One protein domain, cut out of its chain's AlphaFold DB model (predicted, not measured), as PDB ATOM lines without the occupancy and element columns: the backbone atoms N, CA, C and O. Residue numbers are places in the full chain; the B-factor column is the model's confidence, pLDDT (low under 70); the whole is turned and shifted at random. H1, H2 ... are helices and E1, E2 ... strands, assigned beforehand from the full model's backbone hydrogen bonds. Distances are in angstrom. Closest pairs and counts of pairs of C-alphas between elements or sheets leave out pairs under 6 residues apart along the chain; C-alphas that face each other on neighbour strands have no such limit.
ATOM      1  N   ILE A   8       4.006  51.600  14.407       87.81
ATOM      2  CA  ILE A   8       3.367  52.519  13.452       87.81
ATOM      3  C   ILE A   8       3.338  53.946  14.003       87.81
ATOM      4  O   ILE A   8       3.483  54.905  13.252       87.81
ATOM      5  N   ASN A   9       3.116  54.101  15.311       86.38
ATOM      6  CA  ASN A   9       2.984  55.419  15.923       86.38
ATOM      7  C   ASN A   9       3.464  55.429  17.379       86.38
ATOM      8  O   ASN A   9       3.392  54.412  18.076       86.38
ATOM      9  N   GLU A  10       3.921  56.586  17.844       88.12
ATOM     10  CA  GLU A  10       4.281  56.848  19.233       88.12
ATOM     11  C   GLU A  10       3.899  58.282  19.601       88.12
ATOM     12  O   GLU A  10       4.422  59.231  19.026       88.12
ATOM     13  N   ASN A  11       3.012  58.426  20.583       88.38
ATOM     14  CA  ASN A  11       2.655  59.712  21.168       88.38
ATOM     15  C   ASN A  11       3.097  59.742  22.628       88.38
ATOM     16  O   ASN A  11       2.905  58.769  23.364       88.38
ATOM     17  N   MET A  12       3.648  60.874  23.049       88.56
ATOM     18  CA  MET A  12       4.086  61.109  24.420       88.56
ATOM     19  C   MET A  12       3.286  62.272  24.995       88.56
ATOM     20  O   MET A  12       3.244  63.348  24.402       88.56
ATOM     21  N   TYR A  13       2.656  62.043  26.139       89.69
ATOM     22  CA  TYR A  13       1.925  63.052  26.892       89.69
ATOM     23  C   TYR A  13       2.574  63.185  28.263       89.69
ATOM     24  O   TYR A  13       2.978  62.184  28.860       89.69
ATOM     25  N   VAL A  14       2.674  64.412  28.753       84.50
ATOM     26  CA  VAL A  14       3.030  64.687  30.144       84.50
ATOM     27  C   VAL A  14       1.738  65.118  30.821       84.50
ATOM     28  O   VAL A  14       1.123  66.087  30.383       84.50
ATOM     29  N   ASP A  15       1.303  64.343  31.807       87.88
ATOM     30  CA  ASP A  15       0.084  64.577  32.579       87.88
ATOM     31  C   ASP A  15       0.457  64.560  34.063       87.88
ATOM     32  O   ASP A  15       0.907  63.532  34.581       87.88
ATOM     33  N   ASP A  16       0.361  65.722  34.708       87.25
ATOM     34  CA  ASP A  16       0.949  66.009  36.021       87.25
ATOM     35  C   ASP A  16       2.433  65.567  36.111       87.25
ATOM     36  O   ASP A  16       3.275  66.033  35.342       87.25
ATOM     37  N   ASP A  17       2.744  64.634  37.021       89.75
ATOM     38  CA  ASP A  17       4.066  64.027  37.250       89.75
ATOM     39  C   ASP A  17       4.267  62.701  36.483       89.75
ATOM     40  O   ASP A  17       5.184  61.923  36.772       89.75
ATOM     41  N   LYS A  18       3.394  62.376  35.518       83.94
ATOM     42  CA  LYS A  18       3.444  61.114  34.764       83.94
ATOM     43  C   LYS A  18       3.770  61.351  33.298       83.94
ATOM     44  O   LYS A  18       3.122  62.121  32.595       83.94
ATOM     45  N   LEU A  19       4.733  60.577  32.803       88.12
ATOM     46  CA  LEU A  19       4.990  60.442  31.375       88.12
ATOM     47  C   LEU A  19       4.149  59.290  30.810       88.12
ATOM     48  O   LEU A  19       4.393  58.118  31.109       88.12
ATOM     49  N   ILE A  20       3.171  59.615  29.969       87.31
ATOM     50  CA  ILE A  20       2.318  58.644  29.283       87.31
ATOM     51  C   ILE A  20       2.855  58.437  27.870       87.31
ATOM     52  O   ILE A  20       2.774  59.323  27.021       87.31
ATOM     53  N   ILE A  21       3.365  57.238  27.595       87.50
ATOM     54  CA  ILE A  21       3.835  56.847  26.261       87.50
ATOM     55  C   ILE A  21       2.809  55.897  25.642       87.50
ATOM     56  O   ILE A  21       2.653  54.761  26.093       87.50
ATOM     57  N   LYS A  22       2.116  56.347  24.594       87.19
ATOM     58  CA  LYS A  22       1.171  55.536  23.817       87.19
ATOM     59  C   LYS A  22       1.835  55.086  22.522       87.19
ATOM     60  O   LYS A  22       2.132  55.909  21.661       87.19
ATOM     61  N   ARG A  23       2.029  53.777  22.370       88.69
ATOM     62  CA  ARG A  23       2.594  53.163  21.161       88.69
ATOM     63  C   ARG A  23       1.524  52.375  20.416       88.69
ATOM     64  O   ARG A  23       0.728  51.674  21.036       88.69
ATOM     65  N   THR A  24       1.521  52.477  19.094       86.00
ATOM     66  CA  THR A  24       0.663  51.685  18.206       86.00
ATOM     67  C   THR A  24       1.546  50.817  17.327       86.00
ATOM     68  O   THR A  24       2.475  51.324  16.701       86.00
ATOM     69  N   HIS A  25       1.253  49.519  17.281       85.81
ATOM     70  CA  HIS A  25       2.027  48.524  16.541       85.81
ATOM     71  C   HIS A  25       1.161  47.820  15.490       85.81
ATOM     72  O   HIS A  25      -0.036  47.631  15.702       85.81
ATOM     73  N   ASN A  26       1.770  47.436  14.367       85.75
ATOM     74  CA  ASN A  26       1.166  46.607  13.332       85.75
ATOM     75  C   ASN A  26       1.324  45.132  13.706       85.75
ATOM     76  O   ASN A  26       2.442  44.628  13.757       85.75
ATOM     77  N   ALA A  27       0.213  44.436  13.935       83.62
ATOM     78  CA  ALA A  27       0.232  43.010  14.247       83.62
ATOM     79  C   ALA A  27       0.300  42.107  13.002       83.62
ATOM     80  O   ALA A  27       0.559  40.914  13.147       83.62
ATOM     81  N   ASN A  28       0.077  42.639  11.795       85.56
ATOM     82  CA  ASN A  28      -0.051  41.818  10.587       85.56
ATOM     83  C   ASN A  28       1.224  41.026  10.296       85.56
ATOM     84  O   ASN A  28       1.134  39.832  10.037       85.56
ATOM     85  N   GLN A  29       2.396  41.649  10.447       84.69
ATOM     86  CA  GLN A  29       3.672  40.982  10.183       84.69
ATOM     87  C   GLN A  29       3.842  39.721  11.040       84.69
ATOM     88  O   GLN A  29       4.167  38.664  10.519       84.69
ATOM     89  N   MET A  30       3.550  39.794  12.347       87.31
ATOM     90  CA  MET A  30       3.714  38.626  13.224       87.31
ATOM     91  C   MET A  30       2.735  37.495  12.871       87.31
ATOM     92  O   MET A  30       3.060  36.321  13.038       87.31
ATOM     93  N   LEU A  31       1.533  37.844  12.394       88.06
ATOM     94  CA  LEU A  31       0.517  36.877  11.974       88.06
ATOM     95  C   LEU A  31       0.906  36.192  10.663       88.06
ATOM     96  O   LEU A  31       0.746  34.977  10.547       88.06
ATOM     97  N   GLU A  32       1.421  36.958   9.703       89.44
ATOM     98  CA  GLU A  32       1.938  36.447   8.433       89.44
ATOM     99  C   GLU A  32       3.146  35.540   8.663       89.44
ATOM    100  O   GLU A  32       3.168  34.419   8.161       89.44
ATOM    101  N   ASP A  33       4.090  35.955   9.509       86.44
ATOM    102  CA  ASP A  33       5.255  35.147   9.862       86.44
ATOM    103  C   ASP A  33       4.841  33.837  10.562       86.44
ATOM    104  O   ASP A  33       5.372  32.770  10.254       86.44
ATOM    105  N   ALA A  34       3.866  33.885  11.481       87.38
ATOM    106  CA  ALA A  34       3.331  32.684  12.127       87.38
ATOM    107  C   ALA A  34       2.612  31.764  11.125       87.38
ATOM    108  O   ALA A  34       2.722  30.541  11.215       87.38
ATOM    109  N   ALA A  35       1.876  32.325  10.162       86.94
ATOM    110  CA  ALA A  35       1.232  31.550   9.105       86.94
ATOM    111  C   ALA A  35       2.263  30.888   8.188       86.94
ATOM    112  O   ALA A  35       2.195  29.680   7.978       86.94
ATOM    113  N   HIS A  36       3.259  31.646   7.740       86.69
ATOM    114  CA  HIS A  36       4.347  31.132   6.925       86.69
ATOM    115  C   HIS A  36       5.099  30.013   7.648       86.69
ATOM    116  O   HIS A  36       5.289  28.935   7.091       86.69
ATOM    117  N   ALA A  37       5.442  30.212   8.924       85.12
ATOM    118  CA  ALA A  37       6.097  29.192   9.734       85.12
ATOM    119  C   ALA A  37       5.260  27.906   9.855       85.12
ATOM    120  O   ALA A  37       5.841  26.824   9.856       85.12
ATOM    121  N   ARG A  38       3.922  27.978   9.902       84.75
ATOM    122  CA  ARG A  38       3.067  26.772   9.863       84.75
ATOM    123  C   ARG A  38       3.183  26.001   8.555       84.75
ATOM    124  O   ARG A  38       3.102  24.780   8.580       84.75
ATOM    125  N   GLU A  39       3.337  26.704   7.441       83.62
ATOM    126  CA  GLU A  39       3.403  26.099   6.109       83.62
ATOM    127  C   GLU A  39       4.769  25.474   5.822       83.62
ATOM    128  O   GLU A  39       4.839  24.421   5.193       83.62
ATOM    129  N   VAL A  40       5.850  26.119   6.274       83.12
ATOM    130  CA  VAL A  40       7.220  25.734   5.889       83.12
ATOM    131  C   VAL A  40       7.984  24.969   6.960       83.12
ATOM    132  O   VAL A  40       8.984  24.325   6.645       83.12
ATOM    133  N   THR A  41       7.567  25.047   8.227       72.81
ATOM    134  CA  THR A  41       8.271  24.334   9.296       72.81
ATOM    135  C   THR A  41       7.884  22.868   9.250       72.81
ATOM    136  O   THR A  41       6.742  22.505   9.536       72.81
ATOM    137  N   ASP A  42       8.865  22.021   8.952       65.50
ATOM    138  CA  ASP A  42       8.730  20.574   9.036       65.50
ATOM    139  C   ASP A  42       8.701  20.170  10.519       65.50
ATOM    140  O   ASP A  42       9.712  19.821  11.136       65.50
ATOM    141  N   ASN A  43       7.533  20.345  11.144       61.56
ATOM    142  CA  ASN A  43       7.282  20.058  12.552       61.56
ATOM    143  C   ASN A  43       7.230  18.537  12.781       61.56
ATOM    144  O   ASN A  43       6.204  17.970  13.168       61.56
ATOM    145  N   SER A  44       8.351  17.866  12.532       62.19
ATOM    146  CA  SER A  44       8.505  16.438  12.757       62.19
ATOM    147  C   SER A  44       8.436  16.119  14.254       62.19
ATOM    148  O   SER A  44       8.872  16.864  15.141       62.19
ATOM    149  N   PHE A  45       7.788  15.003  14.571       55.81
ATOM    150  CA  PHE A  45       7.686  14.511  15.936       55.81
ATOM    151  C   PHE A  45       9.047  13.930  16.359       55.81
ATOM    152  O   PHE A  45       9.490  12.954  15.765       55.81
ATOM    153  N   GLY A  46       9.702  14.518  17.370       57.56
ATOM    154  CA  GLY A  46      10.959  13.999  17.938       57.56
ATOM    155  C   GLY A  46      12.187  14.910  17.825       57.56
ATOM    156  O   GLY A  46      13.271  14.472  18.190       57.56
ATOM    157  N   THR A  47      12.052  16.152  17.349       62.59
ATOM    158  CA  THR A  47      13.151  17.132  17.391       62.59
ATOM    159  C   THR A  47      13.324  17.724  18.794       62.59
ATOM    160  O   THR A  47      12.338  17.995  19.485       62.59
ATOM    161  N   ASP A  48      14.574  17.978  19.196       64.31
ATOM    162  CA  ASP A  48      14.924  18.547  20.514       64.31
ATOM    163  C   ASP A  48      14.360  19.961  20.735       64.31
ATOM    164  O   ASP A  48      14.192  20.412  21.869       64.31
ATOM    165  N   TYR A  49      14.027  20.660  19.647       67.50
ATOM    166  CA  TYR A  49      13.444  21.994  19.667       67.50
ATOM    167  C   TYR A  49      12.304  22.082  18.651       67.50
ATOM    168  O   TYR A  49      12.458  21.697  17.488       67.50
ATOM    169  N   LYS A  50      11.153  22.605  19.091       75.00
ATOM    170  CA  LYS A  50       9.986  22.884  18.243       75.00
ATOM    171  C   LYS A  50       9.707  24.375  18.192       75.00
ATOM    172  O   LYS A  50       9.712  25.046  19.227       75.00
ATOM    173  N   HIS A  51       9.417  24.886  16.998       83.44
ATOM    174  CA  HIS A  51       8.967  26.260  16.842       83.44
ATOM    175  C   HIS A  51       7.477  26.349  17.183       83.44
ATOM    176  O   HIS A  51       6.599  25.969  16.415       83.44
ATOM    177  N   VAL A  52       7.209  26.802  18.402       84.19
ATOM    178  CA  VAL A  52       5.875  26.786  19.003       84.19
ATOM    179  C   VAL A  52       4.983  27.919  18.496       84.19
ATOM    180  O   VAL A  52       3.769  27.744  18.365       84.19
ATOM    181  N   GLY A  53       5.557  29.086  18.227       86.50
ATOM    182  CA  GLY A  53       4.810  30.277  17.853       86.50
ATOM    183  C   GLY A  53       5.718  31.475  17.642       86.50
ATOM    184  O   GLY A  53       6.870  31.472  18.082       86.50
ATOM    185  N   ASN A  54       5.165  32.500  17.000       88.81
ATOM    186  CA  ASN A  54       5.859  33.751  16.739       88.81
ATOM    187  C   ASN A  54       5.139  34.905  17.447       88.81
ATOM    188  O   ASN A  54       3.929  35.076  17.296       88.81
ATOM    189  N   VAL A  55       5.871  35.671  18.258       89.31
ATOM    190  CA  VAL A  55       5.312  36.743  19.094       89.31
ATOM    191  C   VAL A  55       6.221  37.959  19.022       89.31
ATOM    192  O   VAL A  55       7.415  37.868  19.295       89.31
ATOM    193  N   ASP A  56       5.641  39.113  18.695       88.44
ATOM    194  CA  ASP A  56       6.354  40.389  18.732       88.44
ATOM    195  C   ASP A  56       6.701  40.779  20.181       88.44
ATOM    196  O   ASP A  56       5.872  40.692  21.095       88.44
ATOM    197  N   MET A  57       7.918  41.283  20.383       88.12
ATOM    198  CA  MET A  57       8.413  41.808  21.655       88.12
ATOM    199  C   MET A  57       7.506  42.891  22.254       88.12
ATOM    200  O   MET A  57       7.392  42.985  23.477       88.12
ATOM    201  N   ALA A  58       6.834  43.691  21.421       88.25
ATOM    202  CA  ALA A  58       5.878  44.688  21.898       88.25
ATOM    203  C   ALA A  58       4.670  44.044  22.599       88.25
ATOM    204  O   ALA A  58       4.272  44.495  23.674       88.25
ATOM    205  N   LEU A  59       4.118  42.969  22.022       90.50
ATOM    206  CA  LEU A  59       2.985  42.238  22.594       90.50
ATOM    207  C   LEU A  59       3.400  41.480  23.858       90.50
ATOM    208  O   LEU A  59       2.692  41.536  24.864       90.50
ATOM    209  N   LEU A  60       4.578  40.850  23.840       92.00
ATOM    210  CA  LEU A  60       5.136  40.221  25.035       92.00
ATOM    211  C   LEU A  60       5.291  41.241  26.171       92.00
ATOM    212  O   LEU A  60       4.872  40.972  27.291       92.00
ATOM    213  N   GLY A  61       5.790  42.446  25.885       91.69
ATOM    214  CA  GLY A  61       5.897  43.512  26.882       91.69
ATOM    215  C   GLY A  61       4.562  43.920  27.506       91.69
ATOM    216  O   GLY A  61       4.510  44.185  28.707       91.69
ATOM    217  N   VAL A  62       3.475  43.929  26.727       91.75
ATOM    218  CA  VAL A  62       2.123  44.166  27.257       91.75
ATOM    219  C   VAL A  62       1.722  43.042  28.209       91.75
ATOM    220  O   VAL A  62       1.309  43.324  29.331       91.75
ATOM    221  N   TRP A  63       1.909  41.780  27.820       94.81
ATOM    222  CA  TRP A  63       1.569  40.638  28.674       94.81
ATOM    223  C   TRP A  63       2.375  40.594  29.971       94.81
ATOM    224  O   TRP A  63       1.817  40.289  31.022       94.81
ATOM    225  N   LEU A  64       3.669  40.909  29.914       95.62
ATOM    226  CA  LEU A  64       4.520  40.966  31.100       95.62
ATOM    227  C   LEU A  64       4.084  42.087  32.043       95.62
ATOM    228  O   LEU A  64       3.959  41.860  33.244       95.62
ATOM    229  N   LYS A  65       3.746  43.262  31.499       93.50
ATOM    230  CA  LYS A  65       3.208  44.377  32.285       93.50
ATOM    231  C   LYS A  65       1.864  44.034  32.934       93.50
ATOM    232  O   LYS A  65       1.663  44.358  34.098       93.50
ATOM    233  N   GLU A  66       0.963  43.371  32.207       92.44
ATOM    234  CA  GLU A  66      -0.314  42.873  32.745       92.44
ATOM    235  C   GLU A  66      -0.110  41.855  33.873       92.44
ATOM    236  O   GLU A  66      -0.870  41.840  34.838       92.44
ATOM    237  N   ALA A  67       0.914  41.006  33.754       93.25
ATOM    238  CA  ALA A  67       1.241  39.980  34.737       93.25
ATOM    239  C   ALA A  67       2.094  40.493  35.912       93.25
ATOM    240  O   ALA A  67       2.308  39.744  36.863       93.25
ATOM    241  N   GLY A  68       2.593  41.734  35.856       95.00
ATOM    242  CA  GLY A  68       3.529  42.275  36.846       95.00
ATOM    243  C   GLY A  68       4.890  41.569  36.844       95.00
ATOM    244  O   GLY A  68       5.519  41.458  37.892       95.00
ATOM    245  N   VAL A  69       5.320  41.055  35.688       96.50
ATOM    246  CA  VAL A  69       6.568  40.301  35.529       96.50
ATOM    247  C   VAL A  69       7.638  41.177  34.888       96.50
ATOM    248  O   VAL A  69       7.420  41.782  33.839       96.50
ATOM    249  N   GLU A  70       8.820  41.195  35.497       94.19
ATOM    250  CA  GLU A  70       9.994  41.873  34.953       94.19
ATOM    251  C   GLU A  70      10.661  41.050  33.847       94.19
ATOM    252  O   GLU A  70      10.764  39.825  33.926       94.19
ATOM    253  N   TRP A  71      11.208  41.731  32.838       92.12
ATOM    254  CA  TRP A  71      11.904  41.094  31.710       92.12
ATOM    255  C   TRP A  71      13.110  40.243  32.125       92.12
ATOM    256  O   TRP A  71      13.482  39.304  31.422       92.12
ATOM    257  N   THR A  72      13.738  40.580  33.250       93.50
ATOM    258  CA  THR A  72      14.905  39.871  33.784       93.50
ATOM    259  C   THR A  72      14.547  38.527  34.413       93.50
ATOM    260  O   THR A  72      15.415  37.659  34.511       93.50
ATOM    261  N   ASP A  73      13.289  38.318  34.814       94.44
ATOM    262  CA  ASP A  73      12.822  37.029  35.325       94.44
ATOM    263  C   ASP A  73      12.479  36.097  34.159       94.44
ATOM    264  O   ASP A  73      11.326  35.884  33.782       94.44
ATOM    265  N   THR A  74      13.523  35.530  33.556       93.44
ATOM    266  CA  THR A  74      13.386  34.654  32.386       93.44
ATOM    267  C   THR A  74      12.490  33.436  32.630       93.44
ATOM    268  O   THR A  74      11.963  32.878  31.667       93.44
ATOM    269  N   HIS A  75      12.309  33.007  33.883       94.56
ATOM    270  CA  HIS A  75      11.413  31.906  34.212       94.56
ATOM    271  C   HIS A  75       9.956  32.373  34.184       94.56
ATOM    272  O   HIS A  75       9.154  31.806  33.443       94.56
ATOM    273  N   ALA A  76       9.631  33.461  34.884       93.94
ATOM    274  CA  ALA A  76       8.283  34.021  34.875       93.94
ATOM    275  C   ALA A  76       7.857  34.497  33.474       93.94
ATOM    276  O   ALA A  76       6.712  34.288  33.070       93.94
ATOM    277  N   VAL A  77       8.782  35.056  32.685       94.38
ATOM    278  CA  VAL A  77       8.526  35.438  31.285       94.38
ATOM    279  C   VAL A  77       8.091  34.231  30.449       94.38
ATOM    280  O   VAL A  77       7.126  34.329  29.687       94.38
ATOM    281  N   LYS A  78       8.762  33.081  30.606       92.12
ATOM    282  CA  LYS A  78       8.403  31.838  29.901       92.12
ATOM    283  C   LYS A  78       7.007  31.356  30.283       92.12
ATOM    284  O   LYS A  78       6.243  30.984  29.394       92.12
ATOM    285  N   GLU A  79       6.657  31.407  31.565       93.94
ATOM    286  CA  GLU A  79       5.333  30.995  32.043       93.94
ATOM    287  C   GLU A  79       4.216  31.890  31.493       93.94
ATOM    288  O   GLU A  79       3.192  31.390  31.017       93.94
ATOM    289  N   VAL A  80       4.418  33.213  31.475       94.69
ATOM    290  CA  VAL A  80       3.456  34.158  30.885       94.69
ATOM    291  C   VAL A  80       3.288  33.901  29.387       94.69
ATOM    292  O   VAL A  80       2.155  33.787  28.912       94.69
ATOM    293  N   LEU A  81       4.397  33.764  28.655       91.75
ATOM    294  CA  LEU A  81       4.393  33.490  27.218       91.75
ATOM    295  C   LEU A  81       3.643  32.190  26.902       91.75
ATOM    296  O   LEU A  81       2.740  32.183  26.065       91.75
ATOM    297  N   LYS A  82       3.964  31.107  27.615       90.38
ATOM    298  CA  LYS A  82       3.314  29.801  27.470       90.38
ATOM    299  C   LYS A  82       1.815  29.888  27.752       90.38
ATOM    300  O   LYS A  82       1.008  29.436  26.943       90.38
ATOM    301  N   LYS A  83       1.419  30.518  28.863       91.88
ATOM    302  CA  LYS A  83       0.009  30.678  29.242       91.88
ATOM    303  C   LYS A  83      -0.786  31.453  28.188       91.88
ATOM    304  O   LYS A  83      -1.906  31.060  27.868       91.88
ATOM    305  N   LYS A  84      -0.220  32.537  27.649       93.31
ATOM    306  CA  LYS A  84      -0.869  33.361  26.618       93.31
ATOM    307  C   LYS A  84      -0.963  32.621  25.283       93.31
ATOM    308  O   LYS A  84      -2.039  32.598  24.704       93.31
ATOM    309  N   LEU A  85       0.094  31.938  24.842       89.88
ATOM    310  CA  LEU A  85       0.054  31.134  23.612       89.88
ATOM    311  C   LEU A  85      -0.912  29.946  23.705       89.88
ATOM    312  O   LEU A  85      -1.520  29.573  22.706       89.88
ATOM    313  N   MET A  86      -1.078  29.351  24.889       87.75
ATOM    314  CA  MET A  86      -2.036  28.262  25.100       87.75
ATOM    315  C   MET A  86      -3.490  28.733  25.189       87.75
ATOM    316  O   MET A  86      -4.398  27.907  25.070       87.75
ATOM    317  N   SER A  87      -3.731  30.036  25.368       87.81
ATOM    318  CA  SER A  87      -5.080  30.587  25.366       87.81
ATOM    319  C   SER A  87      -5.681  30.556  23.955       87.81
ATOM    320  O   SER A  87      -4.988  30.645  22.940       87.81
ATOM    321  N   ASN A  88      -7.007  30.447  23.877       86.38
ATOM    322  CA  ASN A  88      -7.700  30.497  22.588       86.38
ATOM    323  C   ASN A  88      -7.617  31.883  21.929       86.38
ATOM    324  O   ASN A  88      -7.719  31.969  20.708       86.38
ATOM    325  N   GLU A  89      -7.398  32.939  22.715       89.19
ATOM    326  CA  GLU A  89      -7.305  34.326  22.247       89.19
ATOM    327  C   GLU A  89      -6.134  34.527  21.275       89.19
ATOM    328  O   GLU A  89      -6.283  35.197  20.258       89.19
ATOM    329  N   PHE A  90      -4.994  33.880  21.537       89.81
ATOM    330  CA  PHE A  90      -3.772  34.028  20.740       89.81
ATOM    331  C   PHE A  90      -3.444  32.785  19.910       89.81
ATOM    332  O   PHE A  90      -2.303  32.595  19.483       89.81
ATOM    333  N   LYS A  91      -4.445  31.938  19.630       87.06
ATOM    334  CA  LYS A  91      -4.255  30.699  18.859       87.06
ATOM    335  C   LYS A  91      -3.602  30.954  17.495       87.06
ATOM    336  O   LYS A  91      -2.810  30.127  17.055       87.06
ATOM    337  N   SER A  92      -3.902  32.076  16.838       87.75
ATOM    338  CA  SER A  92      -3.346  32.431  15.523       87.75
ATOM    339  C   SER A  92      -1.830  32.644  15.524       87.75
ATOM    340  O   SER A  92      -1.215  32.490  14.470       87.75
ATOM    341  N   LEU A  93      -1.231  32.936  16.683       90.00
ATOM    342  CA  LEU A  93       0.216  33.094  16.861       90.00
ATOM    343  C   LEU A  93       0.942  31.755  17.049       90.00
ATOM    344  O   LEU A  93       2.169  31.699  16.954       90.00
ATOM    345  N   ARG A  94       0.204  30.667  17.314       87.94
ATOM    346  CA  ARG A  94       0.785  29.330  17.439       87.94
ATOM    347  C   ARG A  94       1.114  28.748  16.072       87.94
ATOM    348  O   ARG A  94       0.286  28.746  15.158       87.94
TER     349      ARG A  94
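AT A GLANCE: This is residues 8 to 94 of the 100 residues of an uncharacterized protein of Porticoccaceae bacterium (UniProt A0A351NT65). A strand hairpin, E1 and E2, and helix H1 follow one another along the longest axis; a loop, residues 41 to 56, folds back to helices H2 and H3, set about perpendicular. Residues 14 to 19 and 44 to 49 stick out. The 87 printed residues, mixed in class, are loose, with radius of gyration of the C-alphas 16.0 A and spans 56 by 28 by 21 A.

HOW THE PARTS SIT: Look first at E1, residues 8 to 15, and E2, residues 18 to 25, an antiparallel hairpin; N 11 and O 22, 2.9 A, are within hydrogen-bond range. H2, residues 57 to 67, touches H3, residues 74 to 86, at 82 degrees; their closest C-alphas, Leu 64 and Val 77, are 6.8 A apart. H1, residues 28 to 40, is apart from both. In these helices every O i to N i+4 pair is within range.

IN THESE COORDINATES: Find C-alpha 8 at (3.367, 52.519, 13.452); E1 runs 22.8 A, E2 22.2 A, H1 18.3 A, H2 15.0 A and H3 18.2 A, to C-alpha 86 at (-2.036, 28.262, 25.100).

THE WHOLE: The farthest C-alphas, Asp 16 and Gly 46, are 56.0 A apart. The printed part has no cut; H1 to H2 is a long link, where residues 42 to 49 have pLDDT under 70.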